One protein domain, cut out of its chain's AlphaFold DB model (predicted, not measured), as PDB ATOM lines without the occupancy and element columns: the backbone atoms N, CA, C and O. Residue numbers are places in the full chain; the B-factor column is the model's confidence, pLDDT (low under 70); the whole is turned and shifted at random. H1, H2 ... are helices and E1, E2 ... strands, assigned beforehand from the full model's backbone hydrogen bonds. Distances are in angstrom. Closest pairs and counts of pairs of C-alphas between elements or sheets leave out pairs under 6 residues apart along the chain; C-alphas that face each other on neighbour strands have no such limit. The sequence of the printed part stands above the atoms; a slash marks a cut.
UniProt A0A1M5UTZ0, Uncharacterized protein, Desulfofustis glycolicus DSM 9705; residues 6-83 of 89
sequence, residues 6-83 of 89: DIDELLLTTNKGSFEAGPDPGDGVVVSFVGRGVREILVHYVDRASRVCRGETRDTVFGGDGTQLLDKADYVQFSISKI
ATOM      1  N   ASP A   6     255.559 521.467 487.567       80.50
ATOM      2  CA  ASP A   6     255.739 522.634 488.431       80.50
ATOM      3  C   ASP A   6     255.390 523.914 487.682       80.50
ATOM      4  O   ASP A   6     255.835 524.134 486.554       80.50
ATOM      5  N   ILE A   7     254.599 524.772 488.325       74.06
ATOM      6  CA  ILE A   7     254.313 526.098 487.803       74.06
ATOM      7  C   ILE A   7     254.866 527.171 488.743       74.06
ATOM      8  O   ILE A   7     254.381 527.375 489.859       74.06
ATOM      9  N   ASP A   8     255.887 527.881 488.257       63.09
ATOM     10  CA  ASP A   8     256.739 528.724 489.093       63.09
ATOM     11  C   ASP A   8     256.467 530.233 489.041       63.09
ATOM     12  O   ASP A   8     256.915 530.939 489.944       63.09
ATOM     13  N   GLU A   9     255.745 530.729 488.039       57.12
ATOM     14  CA  GLU A   9     255.549 532.164 487.784       57.12
ATOM     15  C   GLU A   9     254.058 532.512 487.785       57.12
ATOM     16  O   GLU A   9     253.460 532.661 486.718       57.12
ATOM     17  N   LEU A  10     253.441 532.584 488.970       61.56
ATOM     18  CA  LEU A  10     251.989 532.727 489.085       61.56
ATOM     19  C   LEU A  10     251.534 533.990 489.793       61.56
ATOM     20  O   LEU A  10     252.021 534.319 490.866       61.56
ATOM     21  N   LEU A  11     250.508 534.627 489.227       56.31
ATOM     22  CA  LEU A  11     249.572 535.454 489.987       56.31
ATOM     23  C   LEU A  11     248.307 534.624 490.184       56.31
ATOM     24  O   LEU A  11     247.668 534.253 489.199       56.31
ATOM     25  N   LEU A  12     247.973 534.305 491.432       59.53
ATOM     26  CA  LEU A  12     246.752 533.571 491.745       59.53
ATOM     27  C   LEU A  12     245.636 534.555 492.091       59.53
ATOM     28  O   LEU A  12     245.768 535.340 493.030       59.53
ATOM     29  N   THR A  13     244.518 534.444 491.391       58.28
ATOM     30  CA  THR A  13     243.252 535.054 491.788       58.28
ATOM     31  C   THR A  13     242.299 533.913 492.126       58.28
ATOM     32  O   THR A  13     241.965 533.094 491.271       58.28
ATOM     33  N   THR A  14     241.902 533.786 493.391       54.81
ATOM     34  CA  THR A  14     240.954 532.746 493.816       54.81
ATOM     35  C   THR A  14     239.533 533.281 493.715       54.81
ATOM     36  O   THR A  14     239.252 534.342 494.265       54.81
ATOM     37  N   ASN A  15     238.618 532.539 493.089       53.62
ATOM     38  CA  ASN A  15     237.210 532.946 493.026       53.62
ATOM     39  C   ASN A  15     236.429 532.646 494.326       53.62
ATOM     40  O   ASN A  15     235.300 533.119 494.459       53.62
ATOM     41  N   LYS A  16     236.988 531.862 495.270       50.97
ATOM     42  CA  LYS A  16     236.273 531.395 496.481       50.97
ATOM     43  C   LYS A  16     237.068 531.311 497.800       50.97
ATOM     44  O   LYS A  16     236.456 531.054 498.831       50.97
ATOM     45  N   GLY A  17     238.375 531.572 497.815       50.03
ATOM     46  CA  GLY A  17     239.193 531.477 499.034       50.03
ATOM     47  C   GLY A  17     239.253 532.792 499.813       50.03
ATOM     48  O   GLY A  17     239.368 533.864 499.214       50.03
ATOM     49  N   SER A  18     239.216 532.734 501.149       49.50
ATOM     50  CA  SER A  18     239.636 533.885 501.953       49.50
ATOM     51  C   SER A  18     241.106 534.182 501.634       49.50
ATOM     52  O   SER A  18     241.925 533.264 501.523       49.50
ATOM     53  N   PHE A  19     241.452 535.461 501.474       50.88
ATOM     54  CA  PHE A  19     242.798 535.903 501.082       50.88
ATOM     55  C   PHE A  19     243.918 535.404 502.017       50.88
ATOM     56  O   PHE A  19     245.085 535.421 501.630       50.88
ATOM     57  N   GLU A  20     243.579 534.940 503.222       56.62
ATOM     58  CA  GLU A  20     244.529 534.444 504.220       56.62
ATOM     59  C   GLU A  20     244.685 532.915 504.222       56.62
ATOM     60  O   GLU A  20     245.750 532.412 504.580       56.62
ATOM     61  N   ALA A  21     243.659 532.159 503.808       61.94
ATOM     62  CA  ALA A  21     243.629 530.700 503.961       61.94
ATOM     63  C   ALA A  21     244.079 529.914 502.714       61.94
ATOM     64  O   ALA A  21     244.396 528.726 502.843       61.94
ATOM     65  N   GLY A  22     244.139 530.560 501.543       71.25
ATOM     66  CA  GLY A  22     244.412 529.905 500.257       71.25
ATOM     67  C   GLY A  22     243.192 529.167 499.682       71.25
ATOM     68  O   GLY A  22     242.116 529.222 500.276       71.25
ATOM     69  N   PRO A  23     243.329 528.519 498.511       77.69
ATOM     70  CA  PRO A  23     242.249 527.742 497.904       77.69
ATOM     71  C   PRO A  23     242.024 526.410 498.631       77.69
ATOM     72  O   PRO A  23     242.952 525.872 499.239       77.69
ATOM     73  N   ASP A  24     240.823 525.854 498.498       82.44
ATOM     74  CA  ASP A  24     240.458 524.517 498.971       82.44
ATOM     75  C   ASP A  24     240.261 523.527 497.805       82.44
ATOM     76  O   ASP A  24     240.095 523.927 496.648       82.44
ATOM     77  N   PRO A  25     240.290 522.205 498.061       86.50
ATOM     78  CA  PRO A  25     239.907 521.216 497.058       86.50
ATOM     79  C   PRO A  25     238.509 521.489 496.482       86.50
ATOM     80  O   PRO A  25     237.552 521.710 497.220       86.50
ATOM     81  N   GLY A  26     238.389 521.438 495.158       84.88
ATOM     82  CA  GLY A  26     237.185 521.797 494.409       84.88
ATOM     83  C   GLY A  26     237.148 523.255 493.943       84.88
ATOM     84  O   GLY A  26     236.315 523.591 493.096       84.88
ATOM     85  N   ASP A  27     238.053 524.109 494.428       82.75
ATOM     86  CA  ASP A  27     238.133 525.490 493.967       82.75
ATOM     87  C   ASP A  27     238.764 525.598 492.579       82.75
ATOM     88  O   ASP A  27     239.766 524.957 492.253       82.75
ATOM     89  N   GLY A  28     238.185 526.489 491.774       79.25
ATOM     90  CA  GLY A  28     238.818 527.019 490.576       79.25
ATOM     91  C   GLY A  28     239.739 528.166 490.963       79.25
ATOM     92  O   GLY A  28     239.291 529.185 491.507       79.25
ATOM     93  N   VAL A  29     241.026 528.009 490.683       78.50
ATOM     94  CA  VAL A  29     242.005 529.074 490.852       78.50
ATOM     95  C   VAL A  29     242.460 529.577 489.508       78.50
ATOM     96  O   VAL A  29     242.735 528.817 488.582       78.50
ATOM     97  N   VAL A  30     242.529 530.892 489.401       75.31
ATOM     98  CA  VAL A  30     242.912 531.552 488.175       75.31
ATOM     99  C   VAL A  30     244.369 531.954 488.293       75.31
ATOM    100  O   VAL A  30     244.775 532.614 489.243       75.31
ATOM    101  N   VAL A  31     245.154 531.516 487.325       72.50
ATOM    102  CA  VAL A  31     246.601 531.549 487.348       72.50
ATOM    103  C   VAL A  31     247.096 532.367 486.167       72.50
ATOM    104  O   VAL A  31     246.888 531.993 485.013       72.50
ATOM    105  N   SER A  32     247.731 533.504 486.450       68.94
ATOM    106  CA  SER A  32     248.417 534.302 485.435       68.94
ATOM    107  C   SER A  32     249.838 533.805 485.262       68.94
ATOM    108  O   SER A  32     250.626 533.869 486.202       68.94
ATOM    109  N   PHE A  33     250.161 533.370 484.056       66.81
ATOM    110  CA  PHE A  33     251.523 533.108 483.637       66.81
ATOM    111  C   PHE A  33     252.109 534.437 483.140       66.81
ATOM    112  O   PHE A  33     251.523 535.090 482.269       66.81
ATOM    113  N   VAL A  34     253.239 534.877 483.702       60.97
ATOM    114  CA  VAL A  34     253.850 536.182 483.375       60.97
ATOM    115  C   VAL A  34     254.042 536.320 481.858       60.97
ATOM    116  O   VAL A  34     254.688 535.493 481.220       60.97
ATOM    117  N   GLY A  35     253.430 537.354 481.262       57.53
ATOM    118  CA  GLY A  35     253.469 537.617 479.814       57.53
ATOM    119  C   GLY A  35     252.698 536.620 478.930       57.53
ATOM    120  O   GLY A  35     252.835 536.662 477.712       57.53
ATOM    121  N   ARG A  36     251.920 535.707 479.523       62.88
ATOM    122  CA  ARG A  36     251.344 534.518 478.857       62.88
ATOM    123  C   ARG A  36     249.840 534.339 479.121       62.88
ATOM    124  O   ARG A  36     249.211 533.426 478.594       62.88
ATOM    125  N   GLY A  37     249.241 535.252 479.886       64.12
ATOM    126  CA  GLY A  37     247.803 535.310 480.128       64.12
ATOM    127  C   GLY A  37     247.347 534.485 481.329       64.12
ATOM    128  O   GLY A  37     248.142 533.960 482.100       64.12
ATOM    129  N   VAL A  38     246.029 534.425 481.493       65.69
ATOM    130  CA  VAL A  38     245.357 533.963 482.707       65.69
ATOM    131  C   VAL A  38     244.550 532.696 482.412       65.69
ATOM    132  O   VAL A  38     243.809 532.682 481.426       65.69
ATOM    133  N   ARG A  39     244.692 531.628 483.208       76.94
ATOM    134  CA  ARG A  39     244.034 530.322 482.976       76.94
ATOM    135  C   ARG A  39     243.525 529.679 484.266       76.94
ATOM    136  O   ARG A  39     244.082 529.925 485.329       76.94
ATOM    137  N   GLU A  40     242.468 528.873 484.175       81.50
ATOM    138  CA  GLU A  40     241.839 528.222 485.334       81.50
ATOM    139  C   GLU A  40     242.451 526.836 485.615       81.50
ATOM    140  O   GLU A  40     242.607 526.004 484.717       81.50
ATOM    141  N   ILE A  41     242.757 526.585 486.886       85.38
ATOM    142  CA  ILE A  41     243.170 525.290 487.426       85.38
ATOM    143  C   ILE A  41     242.124 524.855 488.451       85.38
ATOM    144  O   ILE A  41     241.776 525.621 489.348       85.38
ATOM    145  N   LEU A  42     241.644 523.619 488.342       88.94
ATOM    146  CA  LEU A  42     240.817 522.996 489.370       88.94
ATOM    147  C   LEU A  42     241.724 522.355 490.422       88.94
ATOM    148  O   LEU A  42     242.520 521.471 490.111       88.94
ATOM    149  N   VAL A  43     241.610 522.801 491.669       88.31
ATOM    150  CA  VAL A  43     242.398 522.276 492.785       88.31
ATOM    151  C   VAL A  43     241.798 520.959 493.267       88.31
ATOM    152  O   VAL A  43     240.619 520.890 493.594       88.31
ATOM    153  N   HIS A  44     242.624 519.921 493.370       90.88
ATOM    154  CA  HIS A  44     242.229 518.604 493.891       90.88
ATOM    155  C   HIS A  44     242.787 518.340 495.283       90.88
ATOM    156  O   HIS A  44     242.195 517.614 496.077       90.88
ATOM    157  N   TYR A  45     243.953 518.908 495.580       89.50
ATOM    158  CA  TYR A  45     244.653 518.664 496.828       89.50
ATOM    159  C   TYR A  45     245.446 519.890 497.265       89.50
ATOM    160  O   TYR A  45     246.037 520.598 496.447       89.50
ATOM    161  N   VAL A  46     245.478 520.110 498.576       87.19
ATOM    162  CA  VAL A  46     246.169 521.228 499.210       87.19
ATOM    163  C   VAL A  46     246.987 520.683 500.370       87.19
ATOM    164  O   VAL A  46     246.441 520.182 501.351       87.19
ATOM    165  N   ASP A  47     248.305 520.802 500.263       88.62
ATOM    166  CA  ASP A  47     249.219 520.591 501.374       88.62
ATOM    167  C   ASP A  47     249.465 521.931 502.068       88.62
ATOM    168  O   ASP A  47     250.207 522.792 501.585       88.62
ATOM    169  N   ARG A  48     248.824 522.114 503.222       82.75
ATOM    170  CA  ARG A  48     248.946 523.344 504.012       82.75
ATOM    171  C   ARG A  48     250.299 523.456 504.724       82.75
ATOM    172  O   ARG A  48     250.730 524.578 504.979       82.75
ATOM    173  N   ALA A  49     250.980 522.343 505.007       85.62
ATOM    174  CA  ALA A  49     252.279 522.355 505.681       85.62
ATOM    175  C   ALA A  49     253.392 522.804 504.727       85.62
ATOM    176  O   ALA A  49     254.194 523.669 505.078       85.62
ATOM    177  N   SER A  50     253.405 522.270 503.502       83.69
ATOM    178  CA  SER A  50     254.364 522.675 502.464       83.69
ATOM    179  C   SER A  50     253.892 523.864 501.618       83.69
ATOM    180  O   SER A  50     254.654 524.395 500.810       83.69
ATOM    181  N   ARG A  51     252.648 524.322 501.826       82.06
ATOM    182  CA  ARG A  51     251.998 525.396 501.061       82.06
ATOM    183  C   ARG A  51     251.995 525.098 499.559       82.06
ATOM    184  O   ARG A  51     252.320 525.971 498.753       82.06
ATOM    185  N   VAL A  52     251.626 523.874 499.185       85.19
ATOM    186  CA  VAL A  52     251.552 523.402 497.794       85.19
ATOM    187  C   VAL A  52     250.117 523.023 497.451       85.19
ATOM    188  O   VAL A  52     249.462 522.283 498.180       85.19
ATOM    189  N   CYS A  53     249.641 523.490 496.305       86.50
ATOM    190  CA  CYS A  53     248.401 523.044 495.693       86.50
ATOM    191  C   CYS A  53     248.707 522.130 494.516       86.50
ATOM    192  O   CYS A  53     249.666 522.345 493.774       86.50
ATOM    193  N   ARG A  54     247.855 521.127 494.333       89.50
ATOM    194  CA  ARG A  54     247.875 520.222 493.190       89.50
ATOM    195  C   ARG A  54     246.504 520.206 492.552       89.50
ATOM    196  O   ARG A  54     245.487 520.140 493.246       89.50
ATOM    197  N   GLY A  55     246.486 520.254 491.234       90.69
ATOM    198  CA  GLY A  55     245.260 520.378 490.474       90.69
ATOM    199  C   GLY A  55     245.418 519.923 489.039       90.69
ATOM    200  O   GLY A  55     246.438 519.340 488.664       90.69
ATOM    201  N   GLU A  56     244.391 520.212 488.259       91.69
ATOM    202  CA  GLU A  56     244.356 519.978 486.821       91.69
ATOM    203  C   GLU A  56     244.011 521.263 486.071       91.69
ATOM    204  O   GLU A  56     243.195 522.073 486.521       91.69
ATOM    205  N   THR A  57     244.630 521.457 484.914       88.12
ATOM    206  CA  THR A  57     244.257 522.531 483.991       88.12
ATOM    207  C   THR A  57     242.873 522.258 483.403       88.12
ATOM    208  O   THR A  57     242.566 521.146 482.971       88.12
ATOM    209  N   ARG A  58     242.016 523.281 483.334       87.94
ATOM    210  CA  ARG A  58     240.722 523.145 482.642       87.94
ATOM    211  C   ARG A  58     240.802 523.370 481.138       87.94
ATOM    212  O   ARG A  58     239.953 522.860 480.407       87.94
ATOM    213  N   ASP A  59     241.855 524.052 480.700       84.69
ATOM    214  CA  ASP A  59     242.102 524.438 479.316       84.69
ATOM    215  C   ASP A  59     243.569 524.223 478.934       84.69
ATOM    216  O   ASP A  59     244.459 524.234 479.787       84.69
ATOM    217  N   THR A  60     243.821 524.095 477.631       84.06
ATOM    218  CA  THR A  60     245.172 524.103 477.066       84.06
ATOM    219  C   THR A  60     245.829 525.470 477.301       84.06
ATOM    220  O   THR A  60     245.267 526.531 477.004       84.06
ATOM    221  N   VAL A  61     247.042 525.455 477.849       77.38
ATOM    222  CA  VAL A  61     247.844 526.644 478.144       77.38
ATOM    223  C   VAL A  61     248.893 526.815 477.057       77.38
ATOM    224  O   VAL A  61     249.709 525.926 476.822       77.38
ATOM    225  N   PHE A  62     248.896 527.989 476.434       75.69
ATOM    226  CA  PHE A  62     249.877 528.382 475.428       75.69
ATOM    227  C   PHE A  62     250.785 529.485 475.977       75.69
ATOM    228  O   PHE A  62     250.348 530.328 476.762       75.69
ATOM    229  N   GLY A  63     252.045 529.480 475.557       69.75
ATOM    230  CA  GLY A  63     252.969 530.591 475.723       69.75
ATOM    231  C   GLY A  63     252.589 531.764 474.821       69.75
ATOM    232  O   GLY A  63     251.821 531.621 473.869       69.75
ATOM    233  N   GLY A  64     253.142 532.945 475.110       69.19
ATOM    234  CA  GLY A  64     252.931 534.141 474.283       69.19
ATOM    235  C   GLY A  64     253.472 534.008 472.850       69.19
ATOM    236  O   GLY A  64     253.086 534.777 471.979       69.19
ATOM    237  N   ASP A  65     254.329 533.019 472.606       77.31
ATOM    238  CA  ASP A  65     254.878 532.618 471.308       77.31
ATOM    239  C   ASP A  65     254.004 531.588 470.560       77.31
ATOM    240  O   ASP A  65     254.346 531.178 469.454       77.31
ATOM    241  N   GLY A  66     252.880 531.160 471.148       75.69
ATOM    242  CA  GLY A  66     252.002 530.127 470.595       75.69
ATOM    243  C   GLY A  66     252.431 528.692 470.912       75.69
ATOM    244  O   GLY A  66     251.749 527.755 470.498       75.69
ATOM    245  N   THR A  67     253.511 528.490 471.672       80.00
ATOM    246  CA  THR A  67     253.953 527.155 472.092       80.00
ATOM    247  C   THR A  67     252.979 526.574 473.114       80.00
ATOM    248  O   THR A  67     252.659 527.221 474.108       80.00
ATOM    249  N   GLN A  68     252.515 525.338 472.924       82.31
ATOM    250  CA  GLN A  68     251.709 524.650 473.935       82.31
ATOM    251  C   GLN A  68     252.581 524.276 475.142       82.31
ATOM    252  O   GLN A  68     253.562 523.547 475.011       82.31
ATOM    253  N   LEU A  69     252.213 524.770 476.325       78.50
ATOM    254  CA  LEU A  69     252.922 524.530 477.587       78.50
ATOM    255  C   LEU A  69     252.257 523.426 478.413       78.50
ATOM    256  O   LEU A  69     252.933 522.581 479.002       78.50
ATOM    257  N   LEU A  70     250.925 523.451 478.473       82.69
ATOM    258  CA  LEU A  70     250.101 522.475 479.182       82.69
ATOM    259  C   LEU A  70     248.897 522.137 478.311       82.69
ATOM    260  O   LEU A  70     248.365 523.018 477.638       82.69
ATOM    261  N   ASP A  71     248.464 520.886 478.316       86.12
ATOM    262  CA  ASP A  71     247.181 520.510 477.728       86.12
ATOM    263  C   ASP A  71     246.046 520.628 478.748       86.12
ATOM    264  O   ASP A  71     246.282 520.867 479.931       86.12
ATOM    265  N   LYS A  72     244.803 520.482 478.296       88.00
ATOM    266  CA  LYS A  72     243.650 520.296 479.170       88.00
ATOM    267  C   LYS A  72     243.811 519.005 479.982       88.00
ATOM    268  O   LYS A  72     244.187 517.975 479.434       88.00
ATOM    269  N   ALA A  73     243.447 519.060 481.262       89.75
ATOM    270  CA  ALA A  73     243.579 517.972 482.230       89.75
ATOM    271  C   ALA A  73     245.032 517.543 482.529       89.75
ATOM    272  O   ALA A  73     245.260 516.456 483.064       89.75
ATOM    273  N   ASP A  74     246.017 518.401 482.240       89.50
ATOM    274  CA  ASP A  74     247.384 518.196 482.714       89.50
ATOM    275  C   ASP A  74     247.440 518.377 484.235       89.50
ATOM    276  O   ASP A  74     246.928 519.353 484.794       89.50
ATOM    277  N   TYR A  75     248.119 517.447 484.909       90.94
ATOM    278  CA  TYR A  75     248.367 517.522 486.343       90.94
ATOM    279  C   TYR A  75     249.461 518.541 486.646       90.94
ATOM    280  O   TYR A  75     250.591 518.445 486.163       90.94
ATOM    281  N   VAL A  76     249.136 519.500 487.503       87.12
ATOM    282  CA  VAL A  76     250.012 520.627 487.824       87.12
ATOM    283  C   VAL A  76     250.107 520.852 489.323       87.12
ATOM    284  O   VAL A  76     249.157 520.591 490.068       87.12
ATOM    285  N   GLN A  77     251.263 521.334 489.768       87.81
ATOM    286  CA  GLN A  77     251.464 521.762 491.144       87.81
ATOM    287  C   GLN A  77     252.044 523.171 491.203       87.81
ATOM    288  O   GLN A  77     252.816 523.586 490.340       87.81
ATOM    289  N   PHE A  78     251.644 523.922 492.222       80.75
ATOM    290  CA  PHE A  78     252.096 525.290 492.427       80.75
ATOM    291  C   PHE A  78     252.090 525.653 493.908       80.75
ATOM    292  O   PHE A  78     251.330 525.106 494.708       80.75
ATOM    293  N   SER A  79     252.946 526.600 494.290       78.81
ATOM    294  CA  SER A  79     253.024 527.060 495.676       78.81
ATOM    295  C   SER A  79     251.978 528.132 495.987       78.81
ATOM    296  O   SER A  79     251.869 529.137 495.288       78.81
ATOM    297  N   ILE A  80     251.297 527.977 497.123       72.62
ATOM    298  CA  ILE A  80     250.396 528.967 497.732       72.62
ATOM    299  C   ILE A  80     251.181 530.220 498.157       72.62
ATOM    300  O   ILE A  80     250.644 531.318 498.224       72.62
ATOM    301  N   SER A  81     252.483 530.102 498.425       66.19
ATOM    302  CA  SER A  81     253.326 531.259 498.761       66.19
ATOM    303  C   SER A  81     253.583 532.165 497.554       66.19
ATOM    304  O   SER A  81     253.825 533.358 497.723       66.19
ATOM    305  N   LYS A  82     253.495 531.620 496.332       57.75
ATOM    306  CA  LYS A  82     253.634 532.374 495.078       57.75
ATOM    307  C   LYS A  82     252.356 533.124 494.684       57.75
ATOM    308  O   LYS A  82     252.374 533.867 493.720       57.75
ATOM    309  N   ILE A  83     251.292 533.052 495.491       57.78
ATOM    310  CA  ILE A  83     250.075 533.887 495.379       57.78
ATOM    311  C   ILE A  83     250.371 535.391 495.632       57.78
ATOM    312  O   ILE A  83     249.493 536.252 495.571       57.78
TER     313      ILE A  83
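Overview. This is residues 6 to 83 of the 89 residues of an uncharacterized protein of Desulfofustis glycolicus DSM 9705 (UniProt A0A1M5UTZ0). You are looking at a small, nearly closed barrel: E1, E2, E3, E4 and E6 form one strongly twisted, curled sheet, and residues 6 to 7 pair with E6 on its open side. Short H1 sits near E1 at one end, and a small arm of E5 and residues 61 to 62 extends the other. The printed part has 78 residues, six named strands followed by one named helix; it is mostly strand, its sheet E1 - E2 - E3 - E4 - E6 all antiparallel. It is compact, radius of gyration of the C-alphas 11.7 A, and spans 35 by 21 by 21 A.

Arrangement. Start at residues 6 to 7, paired parallel with residues 77 to 78 of E6, residues 75 to 79. Then E1, residues 10 to 14, E2, residues 28 to 33, E3, residues 37 to 47, and E4, residues 52 to 57, make a meander, each strand the antiparallel neighbour of the one before. Look within hydrogen-bond range for N 13 and O 30, 2.8 A; N 31 and O 39, 2.8 A; N 54 and O 45, 2.8 A; and, from E4 to antiparallel E6, N 55 and O 76, 2.9 A. E3 bends by 84 degrees at His 44. Edge strands E1 and E6 are only just apart, closest 8.2 A. E5, residues 68 to 70, pairs with no named strand. H1, residues 80 to 83, is on the sheet, height 5.2 A, over none of its strands; it is too short for any O i to N i+4 pair, and its one O i to N i+3 pair is within range.

Along the chain. Find C-alpha 10 at (251.989, 532.727, 489.085), where E1 begins. E2 runs 15.7 A, E3 25.9 A and E4 15.6 A. H1 ends at C-alpha 83, (250.075, 533.887, 495.379).

Size, cuts and confidence. The farthest C-alphas, of Ala 49 and Asp 65, are 36.0 A apart. The printed part has no cut; E1 to E2 is a long link. Model pLDDT is under 70 at residues 8 to 21, 32 to 38, 63 to 64 and 81 to 83.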